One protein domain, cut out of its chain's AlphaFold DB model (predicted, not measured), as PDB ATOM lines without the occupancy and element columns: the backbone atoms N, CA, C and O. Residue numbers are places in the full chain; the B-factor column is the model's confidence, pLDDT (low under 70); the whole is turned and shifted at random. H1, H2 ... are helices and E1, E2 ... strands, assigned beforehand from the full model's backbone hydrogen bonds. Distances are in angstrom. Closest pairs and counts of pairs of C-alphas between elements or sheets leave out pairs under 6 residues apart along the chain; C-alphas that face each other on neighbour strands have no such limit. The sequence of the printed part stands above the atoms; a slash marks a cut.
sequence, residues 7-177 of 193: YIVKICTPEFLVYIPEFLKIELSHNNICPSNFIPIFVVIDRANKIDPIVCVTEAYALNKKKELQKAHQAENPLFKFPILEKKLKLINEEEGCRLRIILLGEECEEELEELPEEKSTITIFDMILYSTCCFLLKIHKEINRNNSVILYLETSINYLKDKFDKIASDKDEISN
ATOM      1  N   TYR A   7     319.987 204.635 248.649       91.88
ATOM      2  CA  TYR A   7     320.555 205.625 249.558       91.88
ATOM      3  C   TYR A   7     321.895 205.143 250.106       91.88
ATOM      4  O   TYR A   7     322.272 203.990 249.912       91.88
ATOM      5  N   ILE A   8     322.646 206.062 250.705       92.31
ATOM      6  CA  ILE A   8     323.976 205.784 251.239       92.31
ATOM      7  C   ILE A   8     323.869 205.842 252.750       92.31
ATOM      8  O   ILE A   8     323.392 206.834 253.300       92.31
ATOM      9  N   VAL A   9     324.324 204.780 253.391       91.44
ATOM     10  CA  VAL A   9     324.548 204.711 254.828       91.44
ATOM     11  C   VAL A   9     326.031 204.914 255.078       91.44
ATOM     12  O   VAL A   9     326.866 204.362 254.363       91.44
ATOM     13  N   LYS A  10     326.361 205.693 256.102       90.00
ATOM     14  CA  LYS A  10     327.737 205.862 256.566       90.00
ATOM     15  C   LYS A  10     327.933 205.095 257.867       90.00
ATOM     16  O   LYS A  10     327.135 205.242 258.792       90.00
ATOM     17  N   ILE A  11     329.017 204.333 257.937       91.12
ATOM     18  CA  ILE A  11     329.399 203.534 259.100       91.12
ATOM     19  C   ILE A  11     330.788 203.968 259.544       91.12
ATOM     20  O   ILE A  11     331.754 203.864 258.787       91.12
ATOM     21  N   CYS A  12     330.898 204.442 260.777       90.62
ATOM     22  CA  CYS A  12     332.182 204.703 261.405       90.62
ATOM     23  C   CYS A  12     332.806 203.375 261.823       90.62
ATOM     24  O   CYS A  12     332.298 202.698 262.716       90.62
ATOM     25  N   THR A  13     333.890 202.997 261.155       90.25
ATOM     26  CA  THR A  13     334.553 201.702 261.325       90.25
ATOM     27  C   THR A  13     335.888 201.898 262.038       90.25
ATOM     28  O   THR A  13     336.633 202.786 261.631       90.25
ATOM     29  N   PRO A  14     336.214 201.117 263.084       88.81
ATOM     30  CA  PRO A  14     337.501 201.215 263.758       88.81
ATOM     31  C   PRO A  14     338.662 201.116 262.769       88.81
ATOM     32  O   PRO A  14     338.683 200.215 261.930       88.81
ATOM     33  N   GLU A  15     339.639 202.012 262.875       86.50
ATOM     34  CA  GLU A  15     340.751 202.099 261.923       86.50
ATOM     35  C   GLU A  15     341.521 200.777 261.807       86.50
ATOM     36  O   GLU A  15     341.879 200.366 260.709       86.50
ATOM     37  N   PHE A  16     341.707 200.052 262.914       84.44
ATOM     38  CA  PHE A  16     342.420 198.773 262.895       84.44
ATOM     39  C   PHE A  16     341.694 197.679 262.084       84.44
ATOM     40  O   PHE A  16     342.332 196.712 261.661       84.44
ATOM     41  N   LEU A  17     340.381 197.816 261.848       85.38
ATOM     42  CA  LEU A  17     339.598 196.900 261.011       85.38
ATOM     43  C   LEU A  17     339.684 197.239 259.525       85.38
ATOM     44  O   LEU A  17     339.304 196.404 258.704       85.38
ATOM     45  N   VAL A  18     340.178 198.419 259.152       81.44
ATOM     46  CA  VAL A  18     340.224 198.852 257.754       81.44
ATOM     47  C   VAL A  18     341.668 199.018 257.317       81.44
ATOM     48  O   VAL A  18     342.388 199.894 257.784       81.44
ATOM     49  N   TYR A  19     342.097 198.201 256.360       75.19
ATOM     50  CA  TYR A  19     343.339 198.496 255.667       75.19
ATOM     51  C   TYR A  19     343.089 199.611 254.649       75.19
ATOM     52  O   TYR A  19     342.377 199.411 253.662       75.19
ATOM     53  N   ILE A  20     343.678 200.783 254.883       72.56
ATOM     54  CA  ILE A  20     343.644 201.915 253.954       72.56
ATOM     55  C   ILE A  20     345.078 202.398 253.718       72.56
ATOM     56  O   ILE A  20     345.799 202.628 254.693       72.56
ATOM     57  N   PRO A  21     345.503 202.565 252.450       73.12
ATOM     58  CA  PRO A  21     346.768 203.209 252.118       73.12
ATOM     59  C   PRO A  21     346.899 204.596 252.754       73.12
ATOM     60  O   PRO A  21     345.944 205.368 252.762       73.12
ATOM     61  N   GLU A  22     348.098 204.953 253.212       74.69
ATOM     62  CA  GLU A  22     348.338 206.187 253.978       74.69
ATOM     63  C   GLU A  22     347.823 207.460 253.281       74.69
ATOM     64  O   GLU A  22     347.207 208.317 253.907       74.69
ATOM     65  N   PHE A  23     347.979 207.558 251.957       76.69
ATOM     66  CA  PHE A  23     347.501 208.717 251.195       76.69
ATOM     67  C   PHE A  23     345.972 208.883 251.250       76.69
ATOM     68  O   PHE A  23     345.481 210.008 251.322       76.69
ATOM     69  N   LEU A  24     345.220 207.776 251.278       73.25
ATOM     70  CA  LEU A  24     343.766 207.799 251.454       73.25
ATOM     71  C   LEU A  24     343.387 208.104 252.901       73.25
ATOM     72  O   LEU A  24     342.373 208.756 253.121       73.25
ATOM     73  N   LYS A  25     344.185 207.684 253.894       72.44
ATOM     74  CA  LYS A  25     343.932 208.056 255.296       72.44
ATOM     75  C   LYS A  25     343.981 209.565 255.488       72.44
ATOM     76  O   LYS A  25     343.126 210.106 256.179       72.44
ATOM     77  N   ILE A  26     344.945 210.232 254.851       69.00
ATOM     78  CA  ILE A  26     345.063 211.694 254.870       69.00
ATOM     79  C   ILE A  26     343.822 212.331 254.237       69.00
ATOM     80  O   ILE A  26     343.241 213.248 254.804       69.00
ATOM     81  N   GLU A  27     343.368 211.845 253.085       68.06
ATOM     82  CA  GLU A  27     342.160 212.378 252.441       68.06
ATOM     83  C   GLU A  27     340.903 212.179 253.307       68.06
ATOM     84  O   GLU A  27     340.098 213.098 253.473       68.06
ATOM     85  N   LEU A  28     340.759 210.997 253.913       69.56
ATOM     86  CA  LEU A  28     339.617 210.640 254.756       69.56
ATOM     87  C   LEU A  28     339.626 211.363 256.112       69.56
ATOM     88  O   LEU A  28     338.555 211.575 256.683       69.56
ATOM     89  N   SER A  29     340.795 211.762 256.622       64.69
ATOM     90  CA  SER A  29     340.927 212.458 257.907       64.69
ATOM     91  C   SER A  29     340.563 213.945 257.838       64.69
ATOM     92  O   SER A  29     340.000 214.463 258.800       64.69
ATOM     93  N   HIS A  30     340.776 214.620 256.701       59.22
ATOM     94  CA  HIS A  30     340.474 216.055 256.544       59.22
ATOM     95  C   HIS A  30     338.974 216.400 256.605       59.22
ATOM     96  O   HIS A  30     338.630 217.544 256.880       59.22
ATOM     97  N   ASN A  31     338.085 215.426 256.386       59.16
ATOM     98  CA  ASN A  31     336.626 215.591 256.454       59.16
ATOM     99  C   ASN A  31     335.976 214.537 257.367       59.16
ATOM    100  O   ASN A  31     334.834 214.118 257.143       59.16
ATOM    101  N   ASN A  32     336.711 214.048 258.370       66.44
ATOM    102  CA  ASN A  32     336.244 212.920 259.158       66.44
ATOM    103  C   ASN A  32     335.130 213.328 260.131       66.44
ATOM    104  O   ASN A  32     335.360 213.960 261.154       66.44
ATOM    105  N   ILE A  33     333.901 212.929 259.808       72.81
ATOM    106  CA  ILE A  33     332.722 213.095 260.673       72.81
ATOM    107  C   ILE A  33     332.620 211.925 261.683       72.81
ATOM    108  O   ILE A  33     331.657 211.839 262.442       72.81
ATOM    109  N   CYS A  34     333.541 210.957 261.651       82.94
ATOM    110  CA  CYS A  34     333.598 209.871 262.627       82.94
ATOM    111  C   CYS A  34     334.463 210.240 263.841       82.94
ATOM    112  O   CYS A  34     335.332 211.103 263.727       82.94
ATOM    113  N   PRO A  35     334.252 209.576 264.994       81.56
ATOM    114  CA  PRO A  35     335.107 209.751 266.165       81.56
ATOM    115  C   PRO A  35     336.579 209.428 265.873       81.56
ATOM    116  O   PRO A  35     336.896 208.699 264.930       81.56
ATOM    117  N   SER A  36     337.475 209.909 266.736       81.38
ATOM    118  CA  SER A  36     338.903 209.572 266.699       81.38
ATOM    119  C   SER A  36     339.123 208.055 266.650       81.38
ATOM    120  O   SER A  36     338.445 207.309 267.355       81.38
ATOM    121  N   ASN A  37     340.085 207.595 265.842       83.12
ATOM    122  CA  ASN A  37     340.378 206.176 265.562       83.12
ATOM    123  C   ASN A  37     339.293 205.420 264.769       83.12
ATOM    124  O   ASN A  37     339.332 204.189 264.688       83.12
ATOM    125  N   PHE A  38     338.331 206.128 264.171       87.19
ATOM    126  CA  PHE A  38     337.362 205.554 263.239       87.19
ATOM    127  C   PHE A  38     337.499 206.192 261.862       87.19
ATOM    128  O   PHE A  38     337.722 207.393 261.726       87.19
ATOM    129  N   ILE A  39     337.289 205.379 260.833       87.88
ATOM    130  CA  ILE A  39     337.269 205.798 259.438       87.88
ATOM    131  C   ILE A  39     335.863 205.552 258.873       87.88
ATOM    132  O   ILE A  39     335.264 204.504 259.146       87.88
ATOM    133  N   PRO A  40     335.296 206.495 258.101       88.56
ATOM    134  CA  PRO A  40     334.008 206.287 257.465       88.56
ATOM    135  C   PRO A  40     334.114 205.252 256.340       88.56
ATOM    136  O   PRO A  40     334.949 205.364 255.446       88.56
ATOM    137  N   ILE A  41     333.208 204.279 256.358       90.88
ATOM    138  CA  ILE A  41     332.890 203.405 255.227       90.88
ATOM    139  C   ILE A  41     331.463 203.720 254.784       90.88
ATOM    140  O   ILE A  41     330.590 204.033 255.598       90.88
ATOM    141  N   PHE A  42     331.219 203.643 253.483       92.19
ATOM    142  CA  PHE A  42     329.942 203.982 252.873       92.19
ATOM    143  C   PHE A  42     329.295 202.722 252.317       92.19
ATOM    144  O   PHE A  42     329.949 201.924 251.653       92.19
ATOM    145  N   VAL A  43     328.003 202.544 252.557       94.56
ATOM    146  CA  VAL A  43     327.250 201.397 252.052       94.56
ATOM    147  C   VAL A  43     326.057 201.899 251.259       94.56
ATOM    148  O   VAL A  43     325.217 202.634 251.776       94.56
ATOM    149  N   VAL A  44     325.985 201.524 249.985       95.19
ATOM    150  CA  VAL A  44     324.828 201.808 249.134       95.19
ATOM    151  C   VAL A  44     323.776 200.733 249.381       95.19
ATOM    152  O   VAL A  44     324.047 199.548 249.196       95.19
ATOM    153  N   ILE A  45     322.582 201.156 249.787       94.12
ATOM    154  CA  ILE A  45     321.462 200.282 250.142       94.12
ATOM    155  C   ILE A  45     320.357 200.380 249.100       94.12
ATOM    156  O   ILE A  45     319.944 201.483 248.735       94.12
ATOM    157  N   ASP A  46     319.823 199.226 248.693       92.62
ATOM    158  CA  ASP A  46     318.565 199.117 247.959       92.62
ATOM    159  C   ASP A  46     317.382 198.888 248.911       92.62
ATOM    160  O   ASP A  46     317.194 197.800 249.457       92.62
ATOM    161  N   ARG A  47     316.507 199.886 249.053       90.25
ATOM    162  CA  ARG A  47     315.287 199.762 249.869       90.25
ATOM    163  C   ARG A  47     314.292 198.737 249.337       90.25
ATOM    164  O   ARG A  47     313.435 198.290 250.097       90.25
ATOM    165  N   ALA A  48     314.358 198.385 248.053       89.69
ATOM    166  CA  ALA A  48     313.529 197.324 247.484       89.69
ATOM    167  C   ALA A  48     314.052 195.918 247.838       89.69
ATOM    168  O   ALA A  48     313.346 194.936 247.599       89.69
ATOM    169  N   ASN A  49     315.258 195.828 248.418       87.50
ATOM    170  CA  ASN A  49     315.949 194.586 248.747       87.50
ATOM    171  C   ASN A  49     316.051 193.626 247.546       87.50
ATOM    172  O   ASN A  49     315.678 192.456 247.646       87.50
ATOM    173  N   LYS A  50     316.448 194.149 246.379       88.88
ATOM    174  CA  LYS A  50     316.729 193.336 245.181       88.88
ATOM    175  C   LYS A  50     318.222 193.242 244.873       88.88
ATOM    176  O   LYS A  50     318.617 192.430 244.046       88.88
ATOM    177  N   ILE A  51     319.022 194.114 245.479       90.88
ATOM    178  CA  ILE A  51     320.464 194.209 245.289       90.88
ATOM    179  C   ILE A  51     321.097 194.222 246.671       90.88
ATOM    180  O   ILE A  51     320.658 194.981 247.540       90.88
ATOM    181  N   ASP A  52     322.124 193.396 246.850       91.00
ATOM    182  CA  ASP A  52     322.871 193.334 248.099       91.00
ATOM    183  C   ASP A  52     323.557 194.675 248.411       91.00
ATOM    184  O   ASP A  52     323.928 195.418 247.493       91.00
ATOM    185  N   PRO A  53     323.763 195.001 249.700       94.19
ATOM    186  CA  PRO A  53     324.467 196.214 250.092       94.19
ATOM    187  C   PRO A  53     325.861 196.302 249.460       94.19
ATOM    188  O   PRO A  53     326.656 195.363 249.567       94.19
ATOM    189  N   ILE A  54     326.182 197.446 248.847       95.25
ATOM    190  CA  ILE A  54     327.474 197.672 248.179       95.25
ATOM    191  C   ILE A  54     328.366 198.546 249.054       95.25
ATOM    192  O   ILE A  54     328.067 199.719 249.282       95.25
ATOM    193  N   VAL A  55     329.485 197.987 249.505       94.19
ATOM    194  CA  VAL A  55     330.439 198.650 250.400       94.19
ATOM    195  C   VAL A  55     331.476 199.434 249.597       94.19
ATOM    196  O   VAL A  55     332.025 198.942 248.612       94.19
ATOM    197  N   CYS A  56     331.732 200.669 250.015       90.94
ATOM    198  CA  CYS A  56     332.564 201.654 249.336       90.94
ATOM    199  C   CYS A  56     333.485 202.339 250.357       90.94
ATOM    200  O   CYS A  56     333.033 202.756 251.423       90.94
ATOM    201  N   VAL A  57     334.766 202.508 250.021       87.44
ATOM    202  CA  VAL A  57     335.750 203.164 250.911       87.44
ATOM    203  C   VAL A  57     335.659 204.692 250.841       87.44
ATOM    204  O   VAL A  57     335.995 205.371 251.800       87.44
ATOM    205  N   THR A  58     335.171 205.248 249.727       87.44
ATOM    206  CA  THR A  58     335.058 206.701 249.531       87.44
ATOM    207  C   THR A  58     333.625 207.126 249.227       87.44
ATOM    208  O   THR A  58     332.866 206.416 248.555       87.44
ATOM    209  N   GLU A  59     333.260 208.325 249.687       87.69
ATOM    210  CA  GLU A  59     331.937 208.905 249.447       87.69
ATOM    211  C   GLU A  59     331.694 209.142 247.955       87.69
ATOM    212  O   GLU A  59     330.623 208.826 247.435       87.69
ATOM    213  N   ALA A  60     332.706 209.637 247.236       89.62
ATOM    214  CA  ALA A  60     332.621 209.888 245.801       89.62
ATOM    215  C   ALA A  60     332.253 208.616 245.018       89.62
ATOM    216  O   ALA A  60     331.393 208.656 244.131       89.62
ATOM    217  N   TYR A  61     332.852 207.474 245.378       91.75
ATOM    218  CA  TYR A  61     332.523 206.193 244.761       91.75
ATOM    219  C   TYR A  61     331.092 205.757 245.101       91.75
ATOM    220  O   TYR A  61     330.337 205.382 244.201       91.75
ATOM    221  N   ALA A  62     330.674 205.887 246.364       93.31
ATOM    222  CA  ALA A  62     329.309 205.566 246.788       93.31
ATOM    223  C   ALA A  62     328.253 206.430 246.070       93.31
ATOM    224  O   ALA A  62     327.237 205.916 245.593       93.31
ATOM    225  N   LEU A  63     328.506 207.735 245.928       94.56
ATOM    226  CA  LEU A  63     327.649 208.670 245.195       94.56
ATOM    227  C   LEU A  63     327.549 208.304 243.714       94.56
ATOM    228  O   LEU A  63     326.453 208.351 243.147       94.56
ATOM    229  N   ASN A  64     328.666 207.934 243.087       95.75
ATOM    230  CA  ASN A  64     328.661 207.478 241.701       95.75
ATOM    231  C   ASN A  64     327.849 206.183 241.556       95.75
ATOM    232  O   ASN A  64     326.936 206.117 240.730       95.75
ATOM    233  N   LYS A  65     328.086 205.199 242.431       96.19
ATOM    234  CA  LYS A  65     327.384 203.914 242.380       96.19
ATOM    235  C   LYS A  65     325.883 204.057 242.620       96.19
ATOM    236  O   LYS A  65     325.084 203.470 241.892       96.19
ATOM    237  N   LYS A  66     325.473 204.907 243.567       94.94
ATOM    238  CA  LYS A  66     324.063 205.268 243.773       94.94
ATOM    239  C   LYS A  66     323.439 205.839 242.494       94.94
ATOM    240  O   LYS A  66     322.351 205.410 242.121       94.94
ATOM    241  N   LYS A  67     324.106 206.782 241.817       94.69
ATOM    242  CA  LYS A  67     323.605 207.382 240.564       94.69
ATOM    243  C   LYS A  67     323.493 206.352 239.439       94.69
ATOM    244  O   LYS A  67     322.515 206.379 238.695       94.69
ATOM    245  N   GLU A  68     324.472 205.461 239.313       95.19
ATOM    246  CA  GLU A  68     324.465 204.357 238.344       95.19
ATOM    247  C   GLU A  68     323.248 203.448 238.555       95.19
ATOM    248  O   GLU A  68     322.466 203.239 237.628       95.19
ATOM    249  N   LEU A  69     323.020 202.995 239.790       94.19
ATOM    250  CA  LEU A  69     321.881 202.142 240.137       94.19
ATOM    251  C   LEU A  69     320.545 202.867 239.951       94.19
ATOM    252  O   LEU A  69     319.599 202.314 239.394       94.19
ATOM    253  N   GLN A  70     320.465 204.138 240.352       91.38
ATOM    254  CA  GLN A  70     319.275 204.951 240.116       91.38
ATOM    255  C   GLN A  70     318.936 205.039 238.628       91.38
ATOM    256  O   GLN A  70     317.757 204.966 238.302       91.38
ATOM    257  N   LYS A  71     319.935 205.163 237.741       91.12
ATOM    258  CA  LYS A  71     319.749 205.145 236.280       91.12
ATOM    259  C   LYS A  71     319.326 203.770 235.760       91.12
ATOM    260  O   LYS A  71     318.397 203.695 234.963       91.12
ATOM    261  N   ALA A  72     319.966 202.701 236.230       91.50
ATOM    262  CA  ALA A  72     319.670 201.334 235.798       91.50
ATOM    263  C   ALA A  72     318.235 200.890 236.140       91.50
ATOM    264  O   ALA A  72     317.655 200.082 235.423       91.50
ATOM    265  N   HIS A  73     317.641 201.453 237.198       89.19
ATOM    266  CA  HIS A  73     316.328 201.048 237.703       89.19
ATOM    267  C   HIS A  73     315.267 202.164 237.664       89.19
ATOM    268  O   HIS A  73     314.318 202.134 238.448       89.19
ATOM    269  N   GLN A  74     315.398 203.157 236.772       82.81
ATOM    270  CA  GLN A  74     314.463 204.299 236.702       82.81
ATOM    271  C   GLN A  74     313.018 203.898 236.402       82.81
ATOM    272  O   GLN A  74     312.098 204.540 236.901       82.81
ATOM    273  N   ALA A  75     312.822 202.862 235.584       81.25
ATOM    274  CA  ALA A  75     311.503 202.422 235.134       81.25
ATOM    275  C   ALA A  75     310.770 201.531 236.153       81.25
ATOM    276  O   ALA A  75     309.602 201.201 235.959       81.25
ATOM    277  N   GLU A  76     311.435 201.120 237.234       81.19
ATOM    278  CA  GLU A  76     310.797 200.313 238.267       81.19
ATOM    279  C   GLU A  76     310.007 201.205 239.229       81.19
ATOM    280  O   GLU A  76     310.535 202.191 239.739       81.19
ATOM    281  N   ASN A  77     308.770 200.807 239.542       76.56
ATOM    282  CA  ASN A  77     308.038 201.298 240.711       76.56
ATOM    283  C   ASN A  77     308.365 200.384 241.901       76.56
ATOM    284  O   ASN A  77     307.788 199.299 242.011       76.56
ATOM    285  N   PRO A  78     309.327 200.746 242.766       77.19
ATOM    286  CA  PRO A  78     309.746 199.868 243.845       77.19
ATOM    287  C   PRO A  78     308.698 199.818 244.958       77.19
ATOM    288  O   PRO A  78     308.240 200.847 245.452       77.19
ATOM    289  N   LEU A  79     308.403 198.608 245.427       81.94
ATOM    290  CA  LEU A  79     307.860 198.405 246.765       81.94
ATOM    291  C   LEU A  79     309.021 198.521 247.755       81.94
ATOM    292  O   LEU A  79     309.951 197.713 247.725       81.94
ATOM    293  N   PHE A  80     308.996 199.548 248.601       83.69
ATOM    294  CA  PHE A  80     310.030 199.741 249.613       83.69
ATOM    295  C   PHE A  80     309.826 198.761 250.766       83.69
ATOM    296  O   PHE A  80     308.817 198.824 251.463       83.69
ATOM    297  N   LYS A  81     310.797 197.867 250.965       79.38
ATOM    298  CA  LYS A  81     310.832 196.926 252.089       79.38
ATOM    299  C   LYS A  81     311.545 197.503 253.306       79.38
ATOM    300  O   LYS A  81     311.187 197.165 254.427       79.38
ATOM    301  N   PHE A  82     312.542 198.362 253.084       82.12
ATOM    302  CA  PHE A  82     313.324 198.969 254.159       82.12
ATOM    303  C   PHE A  82     313.061 200.476 254.306       82.12
ATOM    304  O   PHE A  82     312.873 201.180 253.296       82.12
ATOM    305  N   PRO A  83     313.055 200.991 255.551       82.56
ATOM    306  CA  PRO A  83     313.036 202.425 255.806       82.56
ATOM    307  C   PRO A  83     314.360 203.075 255.374       82.56
ATOM    308  O   PRO A  83     315.338 202.395 255.064       82.56
ATOM    309  N   ILE A  84     314.380 204.407 255.326       84.62
ATOM    310  CA  ILE A  84     315.645 205.142 255.226       84.62
ATOM    311  C   ILE A  84     316.274 205.145 256.618       84.62
ATOM    312  O   ILE A  84     315.624 205.505 257.594       84.62
ATOM    313  N   LEU A  85     317.543 204.749 256.700       82.06
ATOM    314  CA  LEU A  85     318.331 204.890 257.921       82.06
ATOM    315  C   LEU A  85     318.926 206.298 257.942       82.06
ATOM    316  O   LEU A  85     319.901 206.567 257.244       82.06
ATOM    317  N   GLU A  86     318.313 207.199 258.705       74.56
ATOM    318  CA  GLU A  86     318.775 208.592 258.843       74.56
ATOM    319  C   GLU A  86     319.885 208.744 259.893       74.56
ATOM    320  O   GLU A  86     320.607 209.739 259.916       74.56
ATOM    321  N   LYS A  87     320.046 207.738 260.757       77.44
ATOM    322  CA  LYS A  87     321.020 207.740 261.847       77.44
ATOM    323  C   LYS A  87     322.422 207.385 261.351       77.44
ATOM    324  O   LYS A  87     322.604 206.535 260.476       77.44
ATOM    325  N   LYS A  88     323.431 208.015 261.957       81.25
ATOM    326  CA  LYS A  88     324.839 207.642 261.776       81.25
ATOM    327  C   LYS A  88     325.089 206.320 262.499       81.25
ATOM    328  O   LYS A  88     324.589 206.117 263.602       81.25
ATOM    329  N   LEU A  89     325.862 205.434 261.883       88.50
ATOM    330  CA  LEU A  89     326.146 204.109 262.426       88.50
ATOM    331  C   LEU A  89     327.612 203.987 262.821       88.50
ATOM    332  O   LEU A  89     328.482 204.635 262.229       88.50
ATOM    333  N   LYS A  90     327.890 203.111 263.781       89.88
ATOM    334  CA  LYS A  90     329.244 202.767 264.212       89.88
ATOM    335  C   LYS A  90     329.391 201.253 264.293       89.88
ATOM    336  O   LYS A  90     328.476 200.560 264.729       89.88
ATOM    337  N   LEU A  91     330.539 200.757 263.847       91.31
ATOM    338  CA  LEU A  91     330.936 199.368 264.015       91.31
ATOM    339  C   LEU A  91     331.719 199.239 265.320       91.31
ATOM    340  O   LEU A  91     332.646 200.012 265.563       91.31
ATOM    341  N   ILE A  92     331.355 198.277 266.154       89.06
ATOM    342  CA  ILE A  92     332.046 197.989 267.411       89.06
ATOM    343  C   ILE A  92     332.427 196.519 267.491       89.06
ATOM    344  O   ILE A  92     331.803 195.671 266.849       89.06
ATOM    345  N   ASN A  93     333.437 196.237 268.307       86.81
ATOM    346  CA  ASN A  93     333.749 194.885 268.738       86.81
ATOM    347  C   ASN A  93     332.856 194.522 269.922       86.81
ATOM    348  O   ASN A  93     332.702 195.302 270.857       86.81
ATOM    349  N   GLU A  94     332.324 193.317 269.890       84.56
ATOM    350  CA  GLU A  94     331.680 192.662 271.013       84.56
ATOM    351  C   GLU A  94     332.631 191.578 271.517       84.56
ATOM    352  O   GLU A  94     332.807 190.539 270.872       84.56
ATOM    353  N   GLU A  95     333.292 191.862 272.640       76.81
ATOM    354  CA  GLU A  95     334.409 191.057 273.147       76.81
ATOM    355  C   GLU A  95     333.975 189.641 273.536       76.81
ATOM    356  O   GLU A  95     334.619 188.674 273.131       76.81
ATOM    357  N   GLU A  96     332.839 189.504 274.228       78.50
ATOM    358  CA  GLU A  96     332.316 188.209 274.690       78.50
ATOM    359  C   GLU A  96     332.033 187.235 273.537       78.50
ATOM    360  O   GLU A  96     332.197 186.026 273.681       78.50
ATOM    361  N   GLY A  97     331.643 187.759 272.370       75.81
ATOM    362  CA  GLY A  97     331.350 186.965 271.177       75.81
ATOM    363  C   GLY A  97     332.469 186.936 270.139       75.81
ATOM    364  O   GLY A  97     332.289 186.295 269.104       75.81
ATOM    365  N   CYS A  98     333.575 187.662 270.360       84.88
ATOM    366  CA  CYS A  98     334.607 187.925 269.346       84.88
ATOM    367  C   CYS A  98     334.003 188.309 267.982       84.88
ATOM    368  O   CYS A  98     334.450 187.859 266.924       84.88
ATOM    369  N   ARG A  99     332.940 189.118 268.012       89.38
ATOM    370  CA  ARG A  99     332.156 189.487 266.831       89.38
ATOM    371  C   ARG A  99     332.041 190.993 266.700       89.38
ATOM    372  O   ARG A  99     332.357 191.745 267.613       89.38
ATOM    373  N   LEU A 100     331.606 191.430 265.535       91.81
ATOM    374  CA  LEU A 100     331.348 192.819 265.224       91.81
ATOM    375  C   LEU A 100     329.849 193.080 265.317       91.81
ATOM    376  O   LEU A 100     329.037 192.218 264.980       91.81
ATOM    377  N   ARG A 101     329.485 194.286 265.742       89.56
ATOM    378  CA  ARG A 101     328.095 194.739 265.807       89.56
ATOM    379  C   ARG A 101     327.977 196.167 265.290       89.56
ATOM    380  O   ARG A 101     328.883 196.978 265.463       89.56
ATOM    381  N   ILE A 102     326.846 196.466 264.657       89.00
ATOM    382  CA  ILE A 102     326.455 197.835 264.323       89.00
ATOM    383  C   ILE A 102     325.632 198.409 265.472       89.00
ATOM    384  O   ILE A 102     324.710 197.760 265.963       89.00
ATOM    385  N   ILE A 103     325.956 199.633 265.861       86.56
ATOM    386  CA  ILE A 103     325.219 200.438 266.836       86.56
ATOM    387  C   ILE A 103     324.900 201.813 266.241       86.56
ATOM    388  O   ILE A 103     325.492 202.216 265.228       86.56
ATOM    389  N   LEU A 104     323.987 202.542 266.881       83.75
ATOM    390  CA  LEU A 104     323.783 203.954 266.581       83.75
ATOM    391  C   LEU A 104     324.975 204.765 267.098       83.75
ATOM    392  O   LEU A 104     325.538 204.483 268.153       83.75
ATOM    393  N   LEU A 105     325.383 205.765 266.324       79.00
ATOM    394  CA  LEU A 105     326.329 206.769 266.782       79.00
ATOM    395  C   LEU A 105     325.530 207.890 267.460       79.00
ATOM    396  O   LEU A 105     324.817 208.615 266.762       79.00
ATOM    397  N   GLY A 106     325.649 208.012 268.785       67.50
ATOM    398  CA  GLY A 106     325.058 209.111 269.552       67.50
ATOM    399  C   GLY A 106     325.566 210.475 269.075       67.50
ATOM    400  O   GLY A 106     326.723 210.612 268.659       67.50
ATOM    401  N   GLU A 107     324.692 211.482 269.085       49.78
ATOM    402  CA  GLU A 107     325.049 212.869 268.770       49.78
ATOM    403  C   GLU A 107     325.632 213.566 269.999       49.78
ATOM    404  O   GLU A 107     325.027 214.470 270.541       49.78
ATOM    405  N   GLU A 108     326.798 213.102 270.437       45.22
ATOM    406  CA  GLU A 108     327.862 213.843 271.122       45.22
ATOM    407  C   GLU A 108     328.944 212.809 271.455       45.22
ATOM    408  O   GLU A 108     328.671 211.718 271.950       45.22
ATOM    409  N   CYS A 109     330.184 213.086 271.049       50.94
ATOM    410  CA  CYS A 109     331.316 212.209 271.320       50.94
ATOM    411  C   CYS A 109     331.573 212.151 272.832       50.94
ATOM    412  O   CYS A 109     332.312 212.987 273.329       50.94
ATOM    413  N   GLU A 110     330.963 211.187 273.516       45.91
ATOM    414  CA  GLU A 110     331.514 210.291 274.543       45.91
ATOM    415  C   GLU A 110     330.340 209.572 275.250       45.91
ATOM    416  O   GLU A 110     329.435 210.185 275.794       45.91
ATOM    417  N   GLU A 111     330.369 208.238 275.190       45.97
ATOM    418  CA  GLU A 111     329.753 207.302 276.151       45.97
ATOM    419  C   GLU A 111     328.252 206.946 276.154       45.97
ATOM    420  O   GLU A 111     327.906 206.028 276.894       45.97
ATOM    421  N   GLU A 112     327.376 207.453 275.279       45.38
ATOM    422  CA  GLU A 112     326.002 206.901 275.200       45.38
ATOM    423  C   GLU A 112     325.779 205.999 273.970       45.38
ATOM    424  O   GLU A 112     325.605 206.431 272.828       45.38
ATOM    425  N   LEU A 113     325.830 204.684 274.225       53.84
ATOM    426  CA  LEU A 113     325.418 203.626 273.303       53.84
ATOM    427  C   LEU A 113     323.885 203.545 273.289       53.84
ATOM    428  O   LEU A 113     323.298 202.858 274.119       53.84
ATOM    429  N   GLU A 114     323.228 204.210 272.341       57.66
ATOM    430  CA  GLU A 114     321.796 203.978 272.127       57.66
ATOM    431  C   GLU A 114     321.564 202.596 271.497       57.66
ATOM    432  O   GLU A 114     322.154 202.239 270.464       57.66
ATOM    433  N   GLU A 115     320.685 201.809 272.122       56.25
ATOM    434  CA  GLU A 115     320.223 200.540 271.572       56.25
ATOM    435  C   GLU A 115     319.482 200.753 270.242       56.25
ATOM    436  O   GLU A 115     318.849 201.778 269.984       56.25
ATOM    437  N   LEU A 116     319.600 199.768 269.350       61.56
ATOM    438  CA  LEU A 116     318.988 199.824 268.025       61.56
ATOM    439  C   LEU A 116     317.452 199.815 268.145       61.56
ATOM    440  O   LEU A 116     316.928 199.125 269.017       61.56
ATOM    441  N   PRO A 117     316.712 200.465 267.224       61.22
ATOM    442  CA  PRO A 117     315.261 200.330 267.172       61.22
ATOM    443  C   PRO A 117     314.867 198.854 267.025       61.22
ATOM    444  O   PRO A 117     315.354 198.178 266.116       61.22
ATOM    445  N   GLU A 118     313.954 198.366 267.870       57.47
ATOM    446  CA  GLU A 118     313.504 196.960 267.878       57.47
ATOM    447  C   GLU A 118     312.683 196.553 266.640       57.47
ATOM    448  O   GLU A 118     312.287 195.394 266.488       57.47
ATOM    449  N   GLU A 119     312.413 197.480 265.717       67.94
ATOM    450  CA  GLU A 119     311.697 197.155 264.490       67.94
ATOM    451  C   GLU A 119     312.447 196.079 263.686       67.94
ATOM    452  O   GLU A 119     313.576 196.264 263.226       67.94
ATOM    453  N   LYS A 120     311.786 194.937 263.457       68.12
ATOM    454  CA  LYS A 120     312.347 193.761 262.765       68.12
ATOM    455  C   LYS A 120     312.969 194.092 261.397       68.12
ATOM    456  O   LYS A 120     313.968 193.487 261.002       68.12
ATOM    457  N   SER A 121     312.390 195.050 260.670       65.00
ATOM    458  CA  SER A 121     312.901 195.564 259.388       65.00
ATOM    459  C   SER A 121     314.255 196.262 259.544       65.00
ATOM    460  O   SER A 121     315.144 196.039 258.722       65.00
ATOM    461  N   THR A 122     314.423 197.045 260.611       73.81
ATOM    462  CA  THR A 122     315.640 197.787 260.967       73.81
ATOM    463  C   THR A 122     316.760 196.853 261.437       73.81
ATOM    464  O   THR A 122     317.910 197.000 261.027       73.81
ATOM    465  N   ILE A 123     316.431 195.809 262.199       79.75
ATOM    466  CA  ILE A 123     317.409 194.776 262.583       79.75
ATOM    467  C   ILE A 123     317.922 194.027 261.346       79.75
ATOM    468  O   ILE A 123     319.128 193.864 261.169       79.75
ATOM    469  N   THR A 124     317.011 193.630 260.451       83.19
ATOM    470  CA  THR A 124     317.368 192.877 259.238       83.19
ATOM    471  C   THR A 124     318.315 193.673 258.339       83.19
ATOM    472  O   THR A 124     319.295 193.128 257.834       83.19
ATOM    473  N   ILE A 125     318.055 194.969 258.142       86.81
ATOM    474  CA  ILE A 125     318.940 195.806 257.329       86.81
ATOM    475  C   ILE A 125     320.317 195.982 257.982       86.81
ATOM    476  O   ILE A 125     321.319 195.928 257.273       86.81
ATOM    477  N   PHE A 126     320.407 196.130 259.307       89.75
ATOM    478  CA  PHE A 126     321.704 196.205 259.981       89.75
ATOM    479  C   PHE A 126     322.500 194.909 259.866       89.75
ATOM    480  O   PHE A 126     323.691 194.973 259.569       89.75
ATOM    481  N   ASP A 127     321.858 193.749 260.011       91.12
ATOM    482  CA  ASP A 127     322.513 192.456 259.795       91.12
ATOM    483  C   ASP A 127     323.070 192.346 258.364       91.12
ATOM    484  O   ASP A 127     324.215 191.936 258.171       91.12
ATOM    485  N   MET A 128     322.293 192.755 257.353       91.00
ATOM    486  CA  MET A 128     322.736 192.740 255.952       91.00
ATOM    487  C   MET A 128     323.914 193.689 255.711       91.00
ATOM    488  O   MET A 128     324.889 193.329 255.050       91.00
ATOM    489  N   ILE A 129     323.845 194.900 256.266       92.50
ATOM    490  CA  ILE A 129     324.925 195.885 256.181       92.50
ATOM    491  C   ILE A 129     326.197 195.341 256.833       92.50
ATOM    492  O   ILE A 129     327.279 195.428 256.243       92.50
ATOM    493  N   LEU A 130     326.073 194.778 258.036       94.44
ATOM    494  CA  LEU A 130     327.186 194.210 258.784       94.44
ATOM    495  C   LEU A 130     327.825 193.057 258.010       94.44
ATOM    496  O   LEU A 130     329.046 193.029 257.862       94.44
ATOM    497  N   TYR A 131     327.009 192.158 257.456       95.19
ATOM    498  CA  TYR A 131     327.474 191.026 256.662       95.19
ATOM    499  C   TYR A 131     328.292 191.472 255.444       95.19
ATOM    500  O   TYR A 131     329.442 191.048 255.283       95.19
ATOM    501  N   SER A 132     327.740 192.368 254.617       94.38
ATOM    502  CA  SER A 132     328.436 192.886 253.432       94.38
ATOM    503  C   SER A 132     329.724 193.617 253.806       94.38
ATOM    504  O   SER A 132     330.751 193.435 253.148       94.38
ATOM    505  N   THR A 133     329.698 194.403 254.887       94.00
ATOM    506  CA  THR A 133     330.877 195.121 255.395       94.00
ATOM    507  C   THR A 133     331.967 194.148 255.836       94.00
ATOM    508  O   THR A 133     333.115 194.292 255.415       94.00
ATOM    509  N   CYS A 134     331.623 193.109 256.601       94.50
ATOM    510  CA  CYS A 134     332.594 192.108 257.039       94.50
ATOM    511  C   CYS A 134     333.190 191.337 255.857       94.50
ATOM    512  O   CYS A 134     334.404 191.151 255.801       94.50
ATOM    513  N   CYS A 135     332.367 190.932 254.883       94.50
ATOM    514  CA  CYS A 135     332.846 190.240 253.683       94.50
ATOM    515  C   CYS A 135     333.834 191.104 252.886       94.50
ATOM    516  O   CYS A 135     334.881 190.618 252.452       94.50
ATOM    517  N   PHE A 136     333.517 192.390 252.721       92.94
ATOM    518  CA  PHE A 136     334.381 193.349 252.041       92.94
ATOM    519  C   PHE A 136     335.723 193.527 252.765       92.94
ATOM    520  O   PHE A 136     336.779 193.382 252.149       92.94
ATOM    521  N   LEU A 137     335.692 193.775 254.077       90.62
ATOM    522  CA  LEU A 137     336.901 193.946 254.884       90.62
ATOM    523  C   LEU A 137     337.753 192.672 254.911       90.62
ATOM    524  O   LEU A 137     338.970 192.748 254.757       90.62
ATOM    525  N   LEU A 138     337.131 191.496 255.035       91.44
ATOM    526  CA  LEU A 138     337.838 190.213 255.036       91.44
ATOM    527  C   LEU A 138     338.593 189.990 253.730       91.44
ATOM    528  O   LEU A 138     339.733 189.525 253.753       91.44
ATOM    529  N   LYS A 139     337.974 190.339 252.597       89.12
ATOM    530  CA  LYS A 139     338.625 190.264 251.289       89.12
ATOM    531  C   LYS A 139     339.880 191.140 251.249       89.12
ATOM    532  O   LYS A 139     340.945 190.640 250.901       89.12
ATOM    533  N   ILE A 140     339.772 192.399 251.676       84.25
ATOM    534  CA  ILE A 140     340.907 193.334 251.710       84.25
ATOM    535  C   ILE A 140     342.029 192.814 252.619       84.25
ATOM    536  O   ILE A 140     343.190 192.794 252.214       84.25
ATOM    537  N   HIS A 141     341.709 192.360 253.835       84.00
ATOM    538  CA  HIS A 141     342.722 191.838 254.764       84.00
ATOM    539  C   HIS A 141     343.414 190.588 254.216       84.00
ATOM    540  O   HIS A 141     344.636 190.486 254.277       84.00
ATOM    541  N   LYS A 142     342.669 189.663 253.599       82.19
ATOM    542  CA  LYS A 142     343.267 188.473 252.966       82.19
ATOM    543  C   LYS A 142     344.224 188.824 251.824       82.19
ATOM    544  O   LYS A 142     345.198 188.096 251.628       82.19
ATOM    545  N   GLU A 143     343.961 189.913 251.106       80.69
ATOM    546  CA  GLU A 143     344.794 190.389 249.997       80.69
ATOM    547  C   GLU A 143     346.028 191.176 250.468       80.69
ATOM    548  O   GLU A 143     347.088 191.037 249.859       80.69
ATOM    549  N   ILE A 144     345.918 191.978 251.537       73.38
ATOM    550  CA  ILE A 144     346.931 193.001 251.850       73.38
ATOM    551  C   ILE A 144     347.615 192.833 253.215       73.38
ATOM    552  O   ILE A 144     348.806 193.121 253.335       73.38
ATOM    553  N   ASN A 145     346.914 192.371 254.256       66.62
ATOM    554  CA  ASN A 145     347.493 192.242 255.596       66.62
ATOM    555  C   ASN A 145     346.831 191.117 256.404       66.62
ATOM    556  O   ASN A 145     345.671 191.208 256.802       66.62
ATOM    557  N   ARG A 146     347.593 190.061 256.710       66.94
ATOM    558  CA  ARG A 146     347.113 188.914 257.495       66.94
ATOM    559  C   ARG A 146     347.181 189.193 258.994       66.94
ATOM    560  O   ARG A 146     347.927 188.541 259.723       66.94
ATOM    561  N   ASN A 147     346.397 190.157 259.465       76.94
ATOM    562  CA  ASN A 147     346.187 190.305 260.899       76.94
ATOM    563  C   ASN A 147     345.185 189.242 261.383       76.94
ATOM    564  O   ASN A 147     343.978 189.369 261.179       76.94
ATOM    565  N   ASN A 148     345.700 188.185 262.019       80.12
ATOM    566  CA  ASN A 148     344.910 187.023 262.435       80.12
ATOM    567  C   ASN A 148     343.761 187.373 263.392       80.12
ATOM    568  O   ASN A 148     342.710 186.742 263.310       80.12
ATOM    569  N   SER A 149     343.920 188.370 264.271       83.75
ATOM    570  CA  SER A 149     342.840 188.755 265.190       83.75
ATOM    571  C   SER A 149     341.697 189.444 264.445       83.75
ATOM    572  O   SER A 149     340.537 189.101 264.645       83.75
ATOM    573  N   VAL A 150     342.010 190.355 263.523       86.94
ATOM    574  CA  VAL A 150     341.007 191.035 262.690       86.94
ATOM    575  C   VAL A 150     340.273 190.040 261.795       86.94
ATOM    576  O   VAL A 150     339.046 190.077 261.712       86.94
ATOM    577  N   ILE A 151     341.004 189.110 261.176       88.81
ATOM    578  CA  ILE A 151     340.411 188.034 260.373       88.81
ATOM    579  C   ILE A 151     339.439 187.205 261.220       88.81
ATOM    580  O   ILE A 151     338.327 186.953 260.764       88.81
ATOM    581  N   LEU A 152     339.810 186.854 262.455       88.94
ATOM    582  CA  LEU A 152     338.944 186.098 263.361       88.94
ATOM    583  C   LEU A 152     337.636 186.840 263.671       88.94
ATOM    584  O   LEU A 152     336.568 186.235 263.573       88.94
ATOM    585  N   TYR A 153     337.696 188.139 263.991       88.94
ATOM    586  CA  TYR A 153     336.492 188.950 264.229       88.94
ATOM    587  C   TYR A 153     335.580 188.983 262.995       88.94
ATOM    588  O   TYR A 153     334.362 188.827 263.104       88.94
ATOM    589  N   LEU A 154     336.164 189.156 261.806       92.25
ATOM    590  CA  LEU A 154     335.420 189.212 260.549       92.25
ATOM    591  C   LEU A 154     334.772 187.863 260.209       92.25
ATOM    592  O   LEU A 154     333.584 187.822 259.896       92.25
ATOM    593  N   GLU A 155     335.518 186.762 260.299       93.81
ATOM    594  CA  GLU A 155     335.015 185.415 260.000       93.81
ATOM    595  C   GLU A 155     333.940 184.974 260.999       93.81
ATOM    596  O   GLU A 155     332.892 184.478 260.583       93.81
ATOM    597  N   THR A 156     334.140 185.235 262.294       93.06
ATOM    598  CA  THR A 156     333.143 184.947 263.339       93.06
ATOM    599  C   THR A 156     331.842 185.705 263.085       93.06
ATOM    600  O   THR A 156     330.762 185.114 263.111       93.06
ATOM    601  N   SER A 157     331.935 186.997 262.752       94.19
ATOM    602  CA  SER A 157     330.764 187.828 262.437       94.19
ATOM    603  C   SER A 157     330.020 187.335 261.195       94.19
ATOM    604  O   SER A 157     328.793 187.260 261.195       94.19
ATOM    605  N   ILE A 158     330.755 186.962 260.143       95.19
ATOM    606  CA  ILE A 158     330.188 186.419 258.900       95.19
ATOM    607  C   ILE A 158     329.446 185.112 259.172       95.19
ATOM    608  O   ILE A 158     328.319 184.957 258.707       95.19
ATOM    609  N   ASN A 159     330.057 184.186 259.911       94.50
ATOM    610  CA  ASN A 159     329.458 182.883 260.193       94.50
ATOM    611  C   ASN A 159     328.197 183.026 261.050       94.50
ATOM    612  O   ASN A 159     327.155 182.489 260.688       94.50
ATOM    613  N   TYR A 160     328.251 183.847 262.104       92.50
ATOM    614  CA  TYR A 160     327.082 184.143 262.934       92.50
ATOM    615  C   TYR A 160     325.901 184.689 262.112       92.50
ATOM    616  O   TYR A 160     324.756 184.275 262.303       92.50
ATOM    617  N   LEU A 161     326.167 185.613 261.183       92.31
ATOM    618  CA  LEU A 161     325.124 186.206 260.344       92.31
ATOM    619  C   LEU A 161     324.589 185.230 259.293       92.31
ATOM    620  O   LEU A 161     323.385 185.229 259.055       92.31
ATOM    621  N   LYS A 162     325.440 184.378 258.706       92.44
ATOM    622  CA  LYS A 162     324.991 183.304 257.804       92.44
ATOM    623  C   LYS A 162     324.025 182.365 258.506       92.44
ATOM    624  O   LYS A 162     322.905 182.210 258.037       92.44
ATOM    625  N   ASP A 163     324.404 181.862 259.679       89.75
ATOM    626  CA  ASP A 163     323.545 180.976 260.468       89.75
ATOM    627  C   ASP A 163     322.208 181.647 260.808       89.75
ATOM    628  O   ASP A 163     321.153 181.008 260.805       89.75
ATOM    629  N   LYS A 164     322.230 182.955 261.098       88.81
ATOM    630  CA  LYS A 164     321.018 183.742 261.350       88.81
ATOM    631  C   LYS A 164     320.140 183.853 260.098       88.81
ATOM    632  O   LYS A 164     318.924 183.694 260.206       88.81
ATOM    633  N   PHE A 165     320.721 184.119 258.929       87.31
ATOM    634  CA  PHE A 165     319.976 184.221 257.671       87.31
ATOM    635  C   PHE A 165     319.408 182.877 257.214       87.31
ATOM    636  O   PHE A 165     318.246 182.833 256.805       87.31
ATOM    637  N   ASP A 166     320.174 181.797 257.343       85.25
ATOM    638  CA  ASP A 166     319.752 180.450 256.956       85.25
ATOM    639  C   ASP A 166     318.568 179.975 257.807       85.25
ATOM    640  O   ASP A 166     317.594 179.445 257.274       85.25
ATOM    641  N   LYS A 167     318.579 180.264 259.116       82.62
ATOM    642  CA  LYS A 167     317.426 180.009 259.998       82.62
ATOM    643  C   LYS A 167     316.179 180.768 259.544       82.62
ATOM    644  O   LYS A 167     315.116 180.176 259.413       82.62
ATOM    645  N   ILE A 168     316.313 182.057 259.224       79.06
ATOM    646  CA  ILE A 168     315.187 182.873 258.736       79.06
ATOM    647  C   ILE A 168     314.638 182.342 257.402       79.06
ATOM    648  O   ILE A 168     313.436 182.452 257.150       79.06
ATOM    649  N   ALA A 169     315.501 181.823 256.525       73.62
ATOM    650  CA  ALA A 169     315.082 181.206 255.271       73.62
ATOM    651  C   ALA A 169     314.321 179.896 255.525       73.62
ATOM    652  O   ALA A 169     313.205 179.749 255.030       73.62
ATOM    653  N   SER A 170     314.864 179.021 256.376       74.00
ATOM    654  CA  SER A 170     314.226 177.760 256.776       74.00
ATOM    655  C   SER A 170     312.840 177.985 257.388       74.00
ATOM    656  O   SER A 170     311.871 177.362 256.960       74.00
ATOM    657  N   ASP A 171     312.712 178.938 258.317       70.12
ATOM    658  CA  ASP A 171     311.431 179.267 258.956       70.12
ATOM    659  C   ASP A 171     310.387 179.745 257.932       70.12
ATOM    660  O   ASP A 171     309.201 179.421 258.022       70.12
ATOM    661  N   LYS A 172     310.806 180.532 256.930       70.62
ATOM    662  CA  LYS A 172     309.909 180.987 255.855       70.62
ATOM    663  C   LYS A 172     309.453 179.834 254.975       70.62
ATOM    664  O   LYS A 172     308.279 179.807 254.602       70.62
ATOM    665  N   ASP A 173     310.353 178.915 254.653       67.12
ATOM    666  CA  ASP A 173     310.028 177.748 253.840       67.12
ATOM    667  C   ASP A 173     309.038 176.846 254.589       67.12
ATOM    668  O   ASP A 173     308.006 176.485 254.023       67.12
ATOM    669  N   GLU A 174     309.249 176.584 255.883       61.44
ATOM    670  CA  GLU A 174     308.308 175.843 256.740       61.44
ATOM    671  C   GLU A 174     306.922 176.505 256.827       61.44
ATOM    672  O   GLU A 174     305.889 175.842 256.666       61.44
ATOM    673  N   ILE A 175     306.868 177.827 257.013       58.34
ATOM    674  CA  ILE A 175     305.605 178.580 257.029       58.34
ATOM    675  C   ILE A 175     304.915 178.520 255.656       58.34
ATOM    676  O   ILE A 175     303.711 178.288 255.574       58.34
ATOM    677  N   SER A 176     305.652 178.675 254.557       61.75
ATOM    678  CA  SER A 176     305.073 178.597 253.209       61.75
ATOM    679  C   SER A 176     304.557 177.193 252.864       61.75
ATOM    680  O   SER A 176     303.510 177.058 252.227       61.75
ATOM    681  N   ASN A 177     305.242 176.154 253.349       57.25
ATOM    682  CA  ASN A 177     304.867 174.755 253.168       57.25
ATOM    683  C   ASN A 177     303.650 174.373 254.021       57.25
ATOM    684  O   ASN A 177     302.824 173.577 253.583       57.25
TER     685      ASN A 177
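This is residues 7 to 177 of the 193 residues of an uncharacterized protein of Citrobacter amalonaticus (UniProt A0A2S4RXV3). A strongly twisted five-stranded sheet curls like part of a barrel round the long helix H3, while H2 covers its other face, making three layers. H4 folds back along H3 as a helical hairpin, and its residues 166 to 177 stick out. The printed part has 171 residues, with four named helices and five named strands in the order E1 H1 E2 E3 H2 E4 E5 H3 H4, 109 of the residues being in these elements; the class is mixed, helices and strands, and the mixed sheet runs E3 E2 E1 E4 E5. The whole is compact, radius of gyration of the C-alphas 16.6 A, spanning 51 by 40 by 35 A.

Start at E1, residues 7 to 14; its antiparallel neighbour is E2, residues 38 to 46, with N 9 and O 43 at 2.8 A. H1, residues 22 to 29, only grazes the sheet. E2 forms a hairpin with E3, residues 54 to 56, where N 44 and O 54 are 2.8 A apart. H2, residues 59 to 72, runs along E2 at a height of 8.9 A over the sheet. E4, residues 89 to 94, is parallel to E1, with N 12 and O 89 at 2.8 A; E3, H2, E4 form a split strand-helix-strand unit, two strands of one sheet with a helix between them along the chain and E2 and E1 between them in the sheet, its crossover right-handed. E4 forms a hairpin with E5, residues 99 to 104, where N 92 and O 101 are 2.9 A apart. The sheet curls round H3, residues 120 to 144; Val 55 and Thr 133 have the closest C-alphas of E3 and H3, 6.1 A. H4, residues 148 to 177, touches H3 with residues 151 to 161 alone, opposite ways at a steep tilt of 39 degrees; their closest C-alphas, of Cys 134 and Leu 154, are 5.4 A apart. In H1, H2, H3 and H4 every O i to N i+4 pair is within hydrogen-bond range.

Find C-alpha 7 at (320.555, 205.625, 249.558), where E1 begins. H3 runs 36.3 A; H4 runs 42.9 A to C-alpha 177 at (304.867, 174.755, 253.168).

The printed part has no cut; the links H2 to E4 and E5 to H3 are long. pLDDT is under 70 at residues 26 to 32, 106 to 121, 145 to 146 and 173 to 177.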